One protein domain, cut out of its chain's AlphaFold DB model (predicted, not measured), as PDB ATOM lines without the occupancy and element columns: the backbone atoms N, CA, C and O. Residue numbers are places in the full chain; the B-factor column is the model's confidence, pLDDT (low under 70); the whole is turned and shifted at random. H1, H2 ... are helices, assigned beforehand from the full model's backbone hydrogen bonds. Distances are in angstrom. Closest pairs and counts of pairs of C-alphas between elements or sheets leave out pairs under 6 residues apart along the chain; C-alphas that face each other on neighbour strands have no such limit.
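Overview. This is residues 175 to 251 of the 251 residues of the protein "DNA topoisomerase I" of Candidatus Micrarchaeota archaeon (UniProt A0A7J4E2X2). The long helix H4 makes one side of a long, loose, two-sided loop of helices; H3 folds back beside it as the other arm of a hairpin that draws together toward the turn, while at the opposite end H1 and H5 pair side by side. Little H2 sits between H1 and H3, and the tail of residues 245 to 251 follows H5 at that opposite end. The printed part has 77 residues with five named helices, in the order H1, H2, H3, H4, H5, and no named strand; the class is all helix. The whole is loose, with a radius of gyration of the C-alphas of 16.6 A, and it is a rod spanning 56 by 23 by 16 A.

Along the chain. H4, the longest helix, holds residues 214 to 234 and measures 30.2 A, from C-alpha 214 at (20.773, 21.279, -8.906) to C-alpha 234 at (16.512, 43.559, 11.001). Before it comes H3, residues 194 to 209, 22.6 A long. After it comes H5, residues 236 to 244, 12.2 A long. H1, residues 175 to 187, is 18.2 A long and begins at C-alpha 175 at (18.214, 60.334, -7.047). H2 is a short helix of residues 189 to 192, 5.6 A long.

Arrangement. H4 and H3 form a helical hairpin, opposite ways at a shallow tilt of 17 degrees. They touch with residues 214 to 221 of H4 and 200 to 207 of H3 alone, and their closest C-alphas, those of Lys 214 and Val 207, are 6.0 A apart. H2 is close to H4 but not clearly touching, with the C-alphas of Ile 191 and Val 228 closest at 6.8 A. H1 touches H2 with residues 181 to 185 alone; the closest C-alphas, of Glu 185 and Val 192, are 6.3 A apart. H1 also touches H5, opposite ways at a shallow tilt of 26 degrees, with the C-alphas of Thr 183 and Ile 239 closest at 6.4 A. H1 and H4 are close but not clearly touching, about perpendicular at 82 degrees, with the C-alphas of Tyr 187 and Leu 232 closest at 6.7 A. H4 and H5 meet only through their link. H3 is apart from H1 and from H5, and H2 is apart from H5. In H1, H3, H4 and H5 every O i to N i+4 pair is within hydrogen-bond range; H2 is too short for such a pair, and its one O i to N i+3 pair is within range.

Size, cuts and confidence. The two C-alphas farthest apart, those of Gly 210 and Ala 251, are 56.6 A apart. The printed part has no cut, and the four links between helices are tight. The mean pLDDT of the printed part is 86.0, and residues 244 to 251, up to the chain's last residue, are under 70.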
ATOM      1  N   ASP A 175      18.128  60.165  -8.502       95.19
ATOM      2  CA  ASP A 175      18.214  60.334  -7.047       95.19
ATOM      3  C   ASP A 175      17.608  59.132  -6.313       95.19
ATOM      4  O   ASP A 175      18.184  58.649  -5.344       95.19
ATOM      5  N   LEU A 176      16.519  58.567  -6.852       94.25
ATOM      6  CA  LEU A 176      15.943  57.313  -6.367       94.25
ATOM      7  C   LEU A 176      16.944  56.155  -6.459       94.25
ATOM      8  O   LEU A 176      17.142  55.435  -5.485       94.25
ATOM      9  N   GLY A 177      17.587  55.976  -7.619       95.19
ATOM     10  CA  GLY A 177      18.572  54.914  -7.815       95.19
ATOM     11  C   GLY A 177      19.792  55.071  -6.907       95.19
ATOM     12  O   GLY A 177      20.278  54.082  -6.368       95.19
ATOM     13  N   ARG A 178      20.260  56.307  -6.698       94.88
ATOM     14  CA  ARG A 178      21.387  56.594  -5.806       94.88
ATOM     15  C   ARG A 178      21.035  56.310  -4.347       94.88
ATOM     16  O   ARG A 178      21.745  55.541  -3.716       94.88
ATOM     17  N   ARG A 179      19.917  56.851  -3.851       93.31
ATOM     18  CA  ARG A 179      19.455  56.622  -2.473       93.31
ATOM     19  C   ARG A 179      19.218  55.145  -2.183       93.31
ATOM     20  O   ARG A 179      19.541  54.682  -1.095       93.31
ATOM     21  N   LEU A 180      18.680  54.402  -3.154       92.62
ATOM     22  CA  LEU A 180      18.504  52.957  -3.028       92.62
ATOM     23  C   LEU A 180      19.840  52.249  -2.806       92.62
ATOM     24  O   LEU A 180      19.952  51.471  -1.866       92.62
ATOM     25  N   VAL A 181      20.841  52.539  -3.640       93.62
ATOM     26  CA  VAL A 181      22.177  51.944  -3.509       93.62
ATOM     27  C   VAL A 181      22.823  52.351  -2.184       93.62
ATOM     28  O   VAL A 181      23.202  51.469  -1.429       93.62
ATOM     29  N   GLU A 182      22.840  53.641  -1.840       92.69
ATOM     30  CA  GLU A 182      23.425  54.143  -0.581       92.69
ATOM     31  C   GLU A 182      22.767  53.520   0.666       92.69
ATOM     32  O   GLU A 182      23.435  53.226   1.658       92.69
ATOM     33  N   THR A 183      21.451  53.291   0.623       92.06
ATOM     34  CA  THR A 183      20.710  52.648   1.718       92.06
ATOM     35  C   THR A 183      21.064  51.167   1.828       92.06
ATOM     36  O   THR A 183      21.307  50.673   2.929       92.06
ATOM     37  N   LEU A 184      21.108  50.450   0.702       90.62
ATOM     38  CA  LEU A 184      21.453  49.031   0.696       90.62
ATOM     39  C   LEU A 184      22.926  48.805   1.062       90.62
ATOM     40  O   LEU A 184      23.210  47.892   1.821       90.62
ATOM     41  N   GLU A 185      23.851  49.667   0.635       91.50
ATOM     42  CA  GLU A 185      25.266  49.597   1.034       91.50
ATOM     43  C   GLU A 185      25.442  49.725   2.552       91.50
ATOM     44  O   GLU A 185      26.335  49.106   3.125       91.50
ATOM     45  N   ARG A 186      24.583  50.506   3.217       89.88
ATOM     46  CA  ARG A 186      24.640  50.706   4.670       89.88
ATOM     47  C   ARG A 186      24.043  49.546   5.466       89.88
ATOM     48  O   ARG A 186      24.545  49.247   6.545       89.88
ATOM     49  N   TYR A 187      22.948  48.958   4.986       88.69
ATOM     50  CA  TYR A 187      22.122  48.041   5.782       88.69
ATOM     51  C   TYR A 187      22.092  46.593   5.278       88.69
ATOM     52  O   TYR A 187      21.625  45.725   6.005       88.69
ATOM     53  N   ALA A 188      22.554  46.335   4.055       85.50
ATOM     54  CA  ALA A 188      22.650  45.008   3.448       85.50
ATOM     55  C   ALA A 188      23.755  45.001   2.368       85.50
ATOM     56  O   ALA A 188      23.455  44.848   1.180       85.50
ATOM     57  N   PRO A 189      25.030  45.233   2.734       85.38
ATOM     58  CA  PRO A 189      26.108  45.473   1.771       85.38
ATOM     59  C   PRO A 189      26.268  44.330   0.762       85.38
ATOM     60  O   PRO A 189      26.445  44.595  -0.429       85.38
ATOM     61  N   ASP A 190      26.111  43.079   1.209       83.12
ATOM     62  CA  ASP A 190      26.289  41.878   0.390       83.12
ATOM     63  C   ASP A 190      25.395  41.885  -0.870       83.12
ATOM     64  O   ASP A 190      25.855  41.483  -1.942       83.12
ATOM     65  N   ILE A 191      24.165  42.428  -0.801       85.50
ATOM     66  CA  ILE A 191      23.207  42.436  -1.929       85.50
ATOM     67  C   ILE A 191      23.566  43.432  -3.040       85.50
ATOM     68  O   ILE A 191      23.103  43.299  -4.174       85.50
ATOM     69  N   VAL A 192      24.356  44.461  -2.722       87.31
ATOM     70  CA  VAL A 192      24.756  45.502  -3.687       87.31
ATOM     71  C   VAL A 192      25.998  45.074  -4.465       87.31
ATOM     72  O   VAL A 192      26.246  45.559  -5.573       87.31
ATOM     73  N   THR A 193      26.775  44.149  -3.904       87.44
ATOM     74  CA  THR A 193      28.029  43.704  -4.499       87.44
ATOM     75  C   THR A 193      27.806  42.867  -5.768       87.44
ATOM     76  O   THR A 193      26.910  42.013  -5.823       87.44
ATOM     77  N   PRO A 194      28.615  43.062  -6.827       92.25
ATOM     78  CA  PRO A 194      28.563  42.195  -7.998       92.25
ATOM     79  C   PRO A 194      28.970  40.743  -7.680       92.25
ATOM     80  O   PRO A 194      28.522  39.818  -8.356       92.25
ATOM     81  N   GLU A 195      29.777  40.523  -6.643       91.12
ATOM     82  CA  GLU A 195      30.322  39.224  -6.251       91.12
ATOM     83  C   GLU A 195      29.228  38.205  -5.912       91.12
ATOM     84  O   GLU A 195      29.315  37.054  -6.351       91.12
ATOM     85  N   MET A 196      28.182  38.623  -5.190       88.81
ATOM     86  CA  MET A 196      27.066  37.752  -4.812       88.81
ATOM     87  C   MET A 196      26.325  37.229  -6.050       88.81
ATOM     88  O   MET A 196      26.134  36.025  -6.210       88.81
ATOM     89  N   THR A 197      25.963  38.125  -6.971       90.31
ATOM     90  CA  THR A 197      25.264  37.738  -8.207       90.31
ATOM     91  C   THR A 197      26.167  36.891  -9.103       90.31
ATOM     92  O   THR A 197      25.738  35.861  -9.617       90.31
ATOM     93  N   ALA A 198      27.440  37.266  -9.249       93.00
ATOM     94  CA  ALA A 198      28.403  36.505 -10.043       93.00
ATOM     95  C   ALA A 198      28.667  35.102  -9.471       93.00
ATOM     96  O   ALA A 198      29.001  34.176 -10.211       93.00
ATOM     97  N   ARG A 199      28.549  34.914  -8.151       91.50
ATOM     98  CA  ARG A 199      28.582  33.587  -7.527       91.50
ATOM     99  C   ARG A 199      27.380  32.744  -7.958       91.50
ATOM    100  O   ARG A 199      27.601  31.646  -8.453       91.50
ATOM    101  N   LEU A 200      26.160  33.271  -7.848       90.44
ATOM    102  CA  LEU A 200      24.940  32.555  -8.251       90.44
ATOM    103  C   LEU A 200      24.975  32.155  -9.738       90.44
ATOM    104  O   LEU A 200      24.674  31.018 -10.087       90.44
ATOM    105  N   GLU A 201      25.412  33.064 -10.613       92.31
ATOM    106  CA  GLU A 201      25.574  32.793 -12.051       92.31
ATOM    107  C   GLU A 201      26.602  31.681 -12.315       92.31
ATOM    108  O   GLU A 201      26.374  30.800 -13.146       92.31
ATOM    109  N   ARG A 202      27.720  31.667 -11.576       92.50
ATOM    110  CA  ARG A 202      28.720  30.592 -11.671       92.50
ATOM    111  C   ARG A 202      28.176  29.254 -11.191       92.50
ATOM    112  O   ARG A 202      28.441  28.249 -11.837       92.50
ATOM    113  N   GLU A 203      27.425  29.223 -10.097       93.75
ATOM    114  CA  GLU A 203      26.828  27.984  -9.588       93.75
ATOM    115  C   GLU A 203      25.826  27.390 -10.590       93.75
ATOM    116  O   GLU A 203      25.867  26.188 -10.851       93.75
ATOM    117  N   MET A 204      25.003  28.218 -11.243       91.94
ATOM    118  CA  MET A 204      24.112  27.764 -12.323       91.94
ATOM    119  C   MET A 204      24.882  27.210 -13.533       91.94
ATOM    120  O   MET A 204      24.470  26.210 -14.122       91.94
ATOM    121  N   GLU A 205      26.020  27.811 -13.886       90.94
ATOM    122  CA  GLU A 205      26.898  27.312 -14.951       90.94
ATOM    123  C   GLU A 205      27.507  25.939 -14.600       90.94
ATOM    124  O   GLU A 205      27.618  25.077 -15.472       90.94
ATOM    125  N   LEU A 206      27.869  25.701 -13.333       93.94
ATOM    126  CA  LEU A 206      28.352  24.389 -12.877       93.94
ATOM    127  C   LEU A 206      27.270  23.313 -13.026       93.94
ATOM    128  O   LEU A 206      27.574  22.201 -13.458       93.94
ATOM    129  N   VAL A 207      26.006  23.648 -12.746       94.50
ATOM    130  CA  VAL A 207      24.872  22.738 -12.987       94.50
ATOM    131  C   VAL A 207      24.733  22.431 -14.476       94.50
ATOM    132  O   VAL A 207      24.594  21.269 -14.848       94.50
ATOM    133  N   ALA A 208      24.827  23.444 -15.344       90.31
ATOM    134  CA  ALA A 208      24.736  23.258 -16.794       90.31
ATOM    135  C   ALA A 208      25.852  22.360 -17.361       90.31
ATOM    136  O   ALA A 208      25.635  21.654 -18.346       90.31
ATOM    137  N   LYS A 209      27.033  22.354 -16.731       91.81
ATOM    138  CA  LYS A 209      28.161  21.475 -17.084       91.81
ATOM    139  C   LYS A 209      28.097  20.087 -16.447       91.81
ATOM    140  O   LYS A 209      28.908  19.236 -16.800       91.81
ATOM    141  N   GLY A 210      27.165  19.856 -15.522       93.38
ATOM    142  CA  GLY A 210      27.099  18.627 -14.730       93.38
ATOM    143  C   GLY A 210      28.189  18.521 -13.655       93.38
ATOM    144  O   GLY A 210      28.437  17.429 -13.158       93.38
ATOM    145  N   GLU A 211      28.839  19.632 -13.295       95.44
ATOM    146  CA  GLU A 211      29.895  19.695 -12.271       95.44
ATOM    147  C   GLU A 211      29.328  19.859 -10.851       95.44
ATOM    148  O   GLU A 211      30.022  19.584  -9.875       95.44
ATOM    149  N   LYS A 212      28.071  20.305 -10.723       95.81
ATOM    150  CA  LYS A 212      27.372  20.475  -9.443       95.81
ATOM    151  C   LYS A 212      25.906  20.073  -9.566       95.81
ATOM    152  O   LYS A 212      25.295  20.272 -10.617       95.81
ATOM    153  N   SER A 213      25.326  19.506  -8.509       96.62
ATOM    154  CA  SER A 213      23.916  19.104  -8.541       96.62
ATOM    155  C   SER A 213      22.984  20.313  -8.397       96.62
ATOM    156  O   SER A 213      23.294  21.292  -7.715       96.62
ATOM    157  N   LYS A 214      21.805  20.239  -9.028       96.19
ATOM    158  CA  LYS A 214      20.773  21.279  -8.906       96.19
ATOM    159  C   LYS A 214      20.360  21.492  -7.447       96.19
ATOM    160  O   LYS A 214      20.211  22.637  -7.029       96.19
ATOM    161  N   ASP A 215      20.168  20.412  -6.694       96.62
ATOM    162  CA  ASP A 215      19.665  20.485  -5.320       96.62
ATOM    163  C   ASP A 215      20.669  21.158  -4.380       96.62
ATOM    164  O   ASP A 215      20.287  22.002  -3.570       96.62
ATOM    165  N   GLU A 216      21.959  20.867  -4.553       94.81
ATOM    166  CA  GLU A 216      23.044  21.520  -3.820       94.81
ATOM    167  C   GLU A 216      23.089  23.027  -4.101       94.81
ATOM    168  O   GLU A 216      23.058  23.827  -3.167       94.81
ATOM    169  N   VAL A 217      23.054  23.436  -5.378       95.19
ATOM    170  CA  VAL A 217      23.031  24.863  -5.753       95.19
ATOM    171  C   VAL A 217      21.798  25.577  -5.213       95.19
ATOM    172  O   VAL A 217      21.905  26.690  -4.701       95.19
ATOM    173  N   VAL A 218      20.621  24.952  -5.288       95.62
ATOM    174  CA  VAL A 218      19.386  25.538  -4.748       95.62
ATOM    175  C   VAL A 218      19.477  25.704  -3.232       95.62
ATOM    176  O   VAL A 218      19.042  26.734  -2.717       95.62
ATOM    177  N   SER A 219      20.033  24.724  -2.518       95.19
ATOM    178  CA  SER A 219      20.217  24.789  -1.065       95.19
ATOM    179  C   SER A 219      21.156  25.933  -0.668       95.19
ATOM    180  O   SER A 219      20.792  26.782   0.148       95.19
ATOM    181  N   GLU A 220      22.318  26.032  -1.316       92.69
ATOM    182  CA  GLU A 220      23.293  27.101  -1.066       92.69
ATOM    183  C   GLU A 220      22.754  28.488  -1.421       92.69
ATOM    184  O   GLU A 220      22.895  29.431  -0.641       92.69
ATOM    185  N   SER A 221      22.080  28.608  -2.569       91.88
ATOM    186  CA  SER A 221      21.446  29.855  -3.003       91.88
ATOM    187  C   SER A 221      20.386  30.318  -2.006       91.88
ATOM    188  O   SER A 221      20.319  31.503  -1.682       91.88
ATOM    189  N   LYS A 222      19.564  29.392  -1.488       93.75
ATOM    190  CA  LYS A 222      18.573  29.695  -0.449       93.75
ATOM    191  C   LYS A 222      19.245  30.172   0.832       93.75
ATOM    192  O   LYS A 222      18.849  31.213   1.333       93.75
ATOM    193  N   ALA A 223      20.263  29.467   1.322       91.75
ATOM    194  CA  ALA A 223      20.976  29.858   2.538       91.75
ATOM    195  C   ALA A 223      21.596  31.261   2.416       91.75
ATOM    196  O   ALA A 223      21.452  32.091   3.314       91.75
ATOM    197  N   LEU A 224      22.220  31.556   1.272       89.38
ATOM    198  CA  LEU A 224      22.787  32.871   0.980       89.38
ATOM    199  C   LEU A 224      21.711  33.970   0.960       89.38
ATOM    200  O   LEU A 224      21.894  35.022   1.568       89.38
ATOM    201  N   LEU A 225      20.586  33.731   0.280       89.88
ATOM    202  CA  LEU A 225      19.483  34.693   0.194       89.88
ATOM    203  C   LEU A 225      18.762  34.884   1.532       89.88
ATOM    204  O   LEU A 225      18.346  36.001   1.826       89.88
ATOM    205  N   SER A 226      18.630  33.829   2.338       92.38
ATOM    206  CA  SER A 226      18.047  33.899   3.681       92.38
ATOM    207  C   SER A 226      18.849  34.827   4.583       92.38
ATOM    208  O   SER A 226      18.260  35.722   5.177       92.38
ATOM    209  N   LYS A 227      20.183  34.703   4.594       89.06
ATOM    210  CA  LYS A 227      21.053  35.600   5.366       89.06
ATOM    211  C   LYS A 227      20.858  37.070   4.970       89.06
ATOM    212  O   LYS A 227      20.686  37.933   5.821       89.06
ATOM    213  N   VAL A 228      20.819  37.352   3.668       88.38
ATOM    214  CA  VAL A 228      20.585  38.718   3.167       88.38
ATOM    215  C   VAL A 228      19.189  39.226   3.537       88.38
ATOM    216  O   VAL A 228      19.011  40.401   3.855       88.38
ATOM    217  N   LEU A 229      18.177  38.356   3.489       90.50
ATOM    218  CA  LEU A 229      16.818  38.714   3.879       90.50
ATOM    219  C   LEU A 229      16.727  39.035   5.376       90.50
ATOM    220  O   LEU A 229      16.053  39.998   5.731       90.50
ATOM    221  N   GLU A 230      17.411  38.275   6.231       90.69
ATOM    222  CA  GLU A 230      17.502  38.533   7.673       90.69
ATOM    223  C   GLU A 230      18.109  39.916   7.944       90.69
ATOM    224  O   GLU A 230      17.459  40.742   8.587       90.69
ATOM    225  N   GLU A 231      19.259  40.235   7.341       87.69
ATOM    226  CA  GLU A 231      19.909  41.554   7.461       87.69
ATOM    227  C   GLU A 231      18.980  42.708   7.029       87.69
ATOM    228  O   GLU A 231      18.883  43.748   7.696       87.69
ATOM    229  N   LEU A 232      18.241  42.522   5.929       88.69
ATOM    230  CA  LEU A 232      17.257  43.493   5.443       88.69
ATOM    231  C   LEU A 232      16.065  43.648   6.394       88.69
ATOM    232  O   LEU A 232      15.556  44.759   6.567       88.69
ATOM    233  N   MET A 233      15.587  42.552   6.984       90.44
ATOM    234  CA  MET A 233      14.450  42.561   7.903       90.44
ATOM    235  C   MET A 233      14.807  43.212   9.239       90.44
ATOM    236  O   MET A 233      14.028  44.033   9.727       90.44
ATOM    237  N   GLU A 234      15.990  42.929   9.782       91.62
ATOM    238  CA  GLU A 234      16.512  43.559  11.001       91.62
ATOM    239  C   GLU A 234      16.650  45.077  10.846       91.62
ATOM    240  O   GLU A 234      16.333  45.844  11.757       91.62
ATOM    241  N   ASN A 235      17.050  45.539   9.658       89.69
ATOM    242  CA  ASN A 235      17.223  46.962   9.368       89.69
ATOM    243  C   ASN A 235      16.007  47.617   8.693       89.69
ATOM    244  O   ASN A 235      16.082  48.783   8.296       89.69
ATOM    245  N   ARG A 236      14.857  46.931   8.596       88.75
ATOM    246  CA  ARG A 236      13.663  47.410   7.871       88.75
ATOM    247  C   ARG A 236      13.210  48.809   8.294       88.75
ATOM    248  O   ARG A 236      12.832  49.607   7.434       88.75
ATOM    249  N   GLY A 237      13.230  49.103   9.596       88.19
ATOM    250  CA  GLY A 237      12.869  50.421  10.136       88.19
ATOM    251  C   GLY A 237      13.793  51.524   9.614       88.19
ATOM    252  O   GLY A 237      13.329  52.470   8.983       88.19
ATOM    253  N   LYS A 238      15.107  51.315   9.748       87.75
ATOM    254  CA  LYS A 238      16.147  52.251   9.297       87.75
ATOM    255  C   LYS A 238      16.151  52.444   7.778       87.75
ATOM    256  O   LYS A 238      16.364  53.549   7.283       87.75
ATOM    257  N   ILE A 239      15.886  51.375   7.021       86.62
ATOM    258  CA  ILE A 239      15.726  51.437   5.562       86.62
ATOM    259  C   ILE A 239      14.522  52.319   5.217       86.62
ATOM    260  O   ILE A 239      14.638  53.211   4.380       86.62
ATOM    261  N   ARG A 240      13.372  52.111   5.872       86.12
ATOM    262  CA  ARG A 240      12.161  52.913   5.640       86.12
ATOM    263  C   ARG A 240      12.388  54.395   5.948       86.12
ATOM    264  O   ARG A 240      11.951  55.232   5.163       86.12
ATOM    265  N   GLU A 241      13.073  54.709   7.042       85.38
ATOM    266  CA  GLU A 241      13.431  56.082   7.426       85.38
ATOM    267  C   GLU A 241      14.340  56.745   6.382       85.38
ATOM    268  O   GLU A 241      14.028  57.840   5.918       85.38
ATOM    269  N   SER A 242      15.364  56.029   5.899       82.81
ATOM    270  CA  SER A 242      16.271  56.490   4.832       82.81
ATOM    271  C   SER A 242      15.534  56.912   3.548       82.81
ATOM    272  O   SER A 242      15.930  57.857   2.863       82.81
ATOM    273  N   PHE A 243      14.417  56.250   3.218       75.88
ATOM    274  CA  PHE A 243      13.557  56.649   2.095       75.88
ATOM    275  C   PHE A 243      12.531  57.740   2.451       75.88
ATOM    276  O   PHE A 243      12.110  58.480   1.560       75.88
ATOM    277  N   GLY A 244      12.120  57.844   3.719       62.59
ATOM    278  CA  GLY A 244      11.119  58.798   4.210       62.59
ATOM    279  C   GLY A 244      11.633  60.234   4.328       62.59
ATOM    280  O   GLY A 244      10.938  61.163   3.920       62.59
ATOM    281  N   GLU A 245      12.874  60.424   4.777       54.84
ATOM    282  CA  GLU A 245      13.502  61.754   4.909       54.84
ATOM    283  C   GLU A 245      13.716  62.452   3.553       54.84
ATOM    284  O   GLU A 245      13.857  63.670   3.460       54.84
ATOM    285  N   GLY A 246      13.687  61.687   2.462       48.16
ATOM    286  CA  GLY A 246      13.968  62.170   1.120       48.16
ATOM    287  C   GLY A 246      12.788  62.767   0.341       48.16
ATOM    288  O   GLY A 246      13.038  63.353  -0.716       48.16
ATOM    289  N   ASN A 247      11.546  62.607   0.811       44.81
ATOM    290  CA  ASN A 247      10.327  63.071   0.123       44.81
ATOM    291  C   ASN A 247       9.741  64.376   0.698       44.81
ATOM    292  O   ASN A 247       8.765  64.883   0.156       44.81
ATOM    293  N   GLY A 248      10.334  64.941   1.755       39.47
ATOM    294  CA  GLY A 248       9.865  66.182   2.388       39.47
ATOM    295  C   GLY A 248      10.405  67.489   1.789       39.47
ATOM    296  O   GLY A 248      10.056  68.553   2.282       39.47
ATOM    297  N   ALA A 249      11.258  67.440   0.758       33.56
ATOM    298  CA  ALA A 249      11.962  68.621   0.231       33.56
ATOM    299  C   ALA A 249      11.657  68.952  -1.245       33.56
ATOM    300  O   ALA A 249      12.379  69.731  -1.865       33.56
ATOM    301  N   ALA A 250      10.616  68.358  -1.828       35.97
ATOM    302  CA  ALA A 250      10.174  68.675  -3.185       35.97
ATOM    303  C   ALA A 250       8.642  68.637  -3.266       35.97
ATOM    304  O   ALA A 250       8.063  67.701  -3.818       35.97
ATOM    305  N   ALA A 251       8.015  69.650  -2.671       31.86
ATOM    306  CA  ALA A 251       6.664  70.097  -2.991       31.86
ATOM    307  C   ALA A 251       6.764  71.533  -3.515       31.86
ATOM    308  O   ALA A 251       7.567  72.297  -2.930       31.86
TER     309      ALA A 251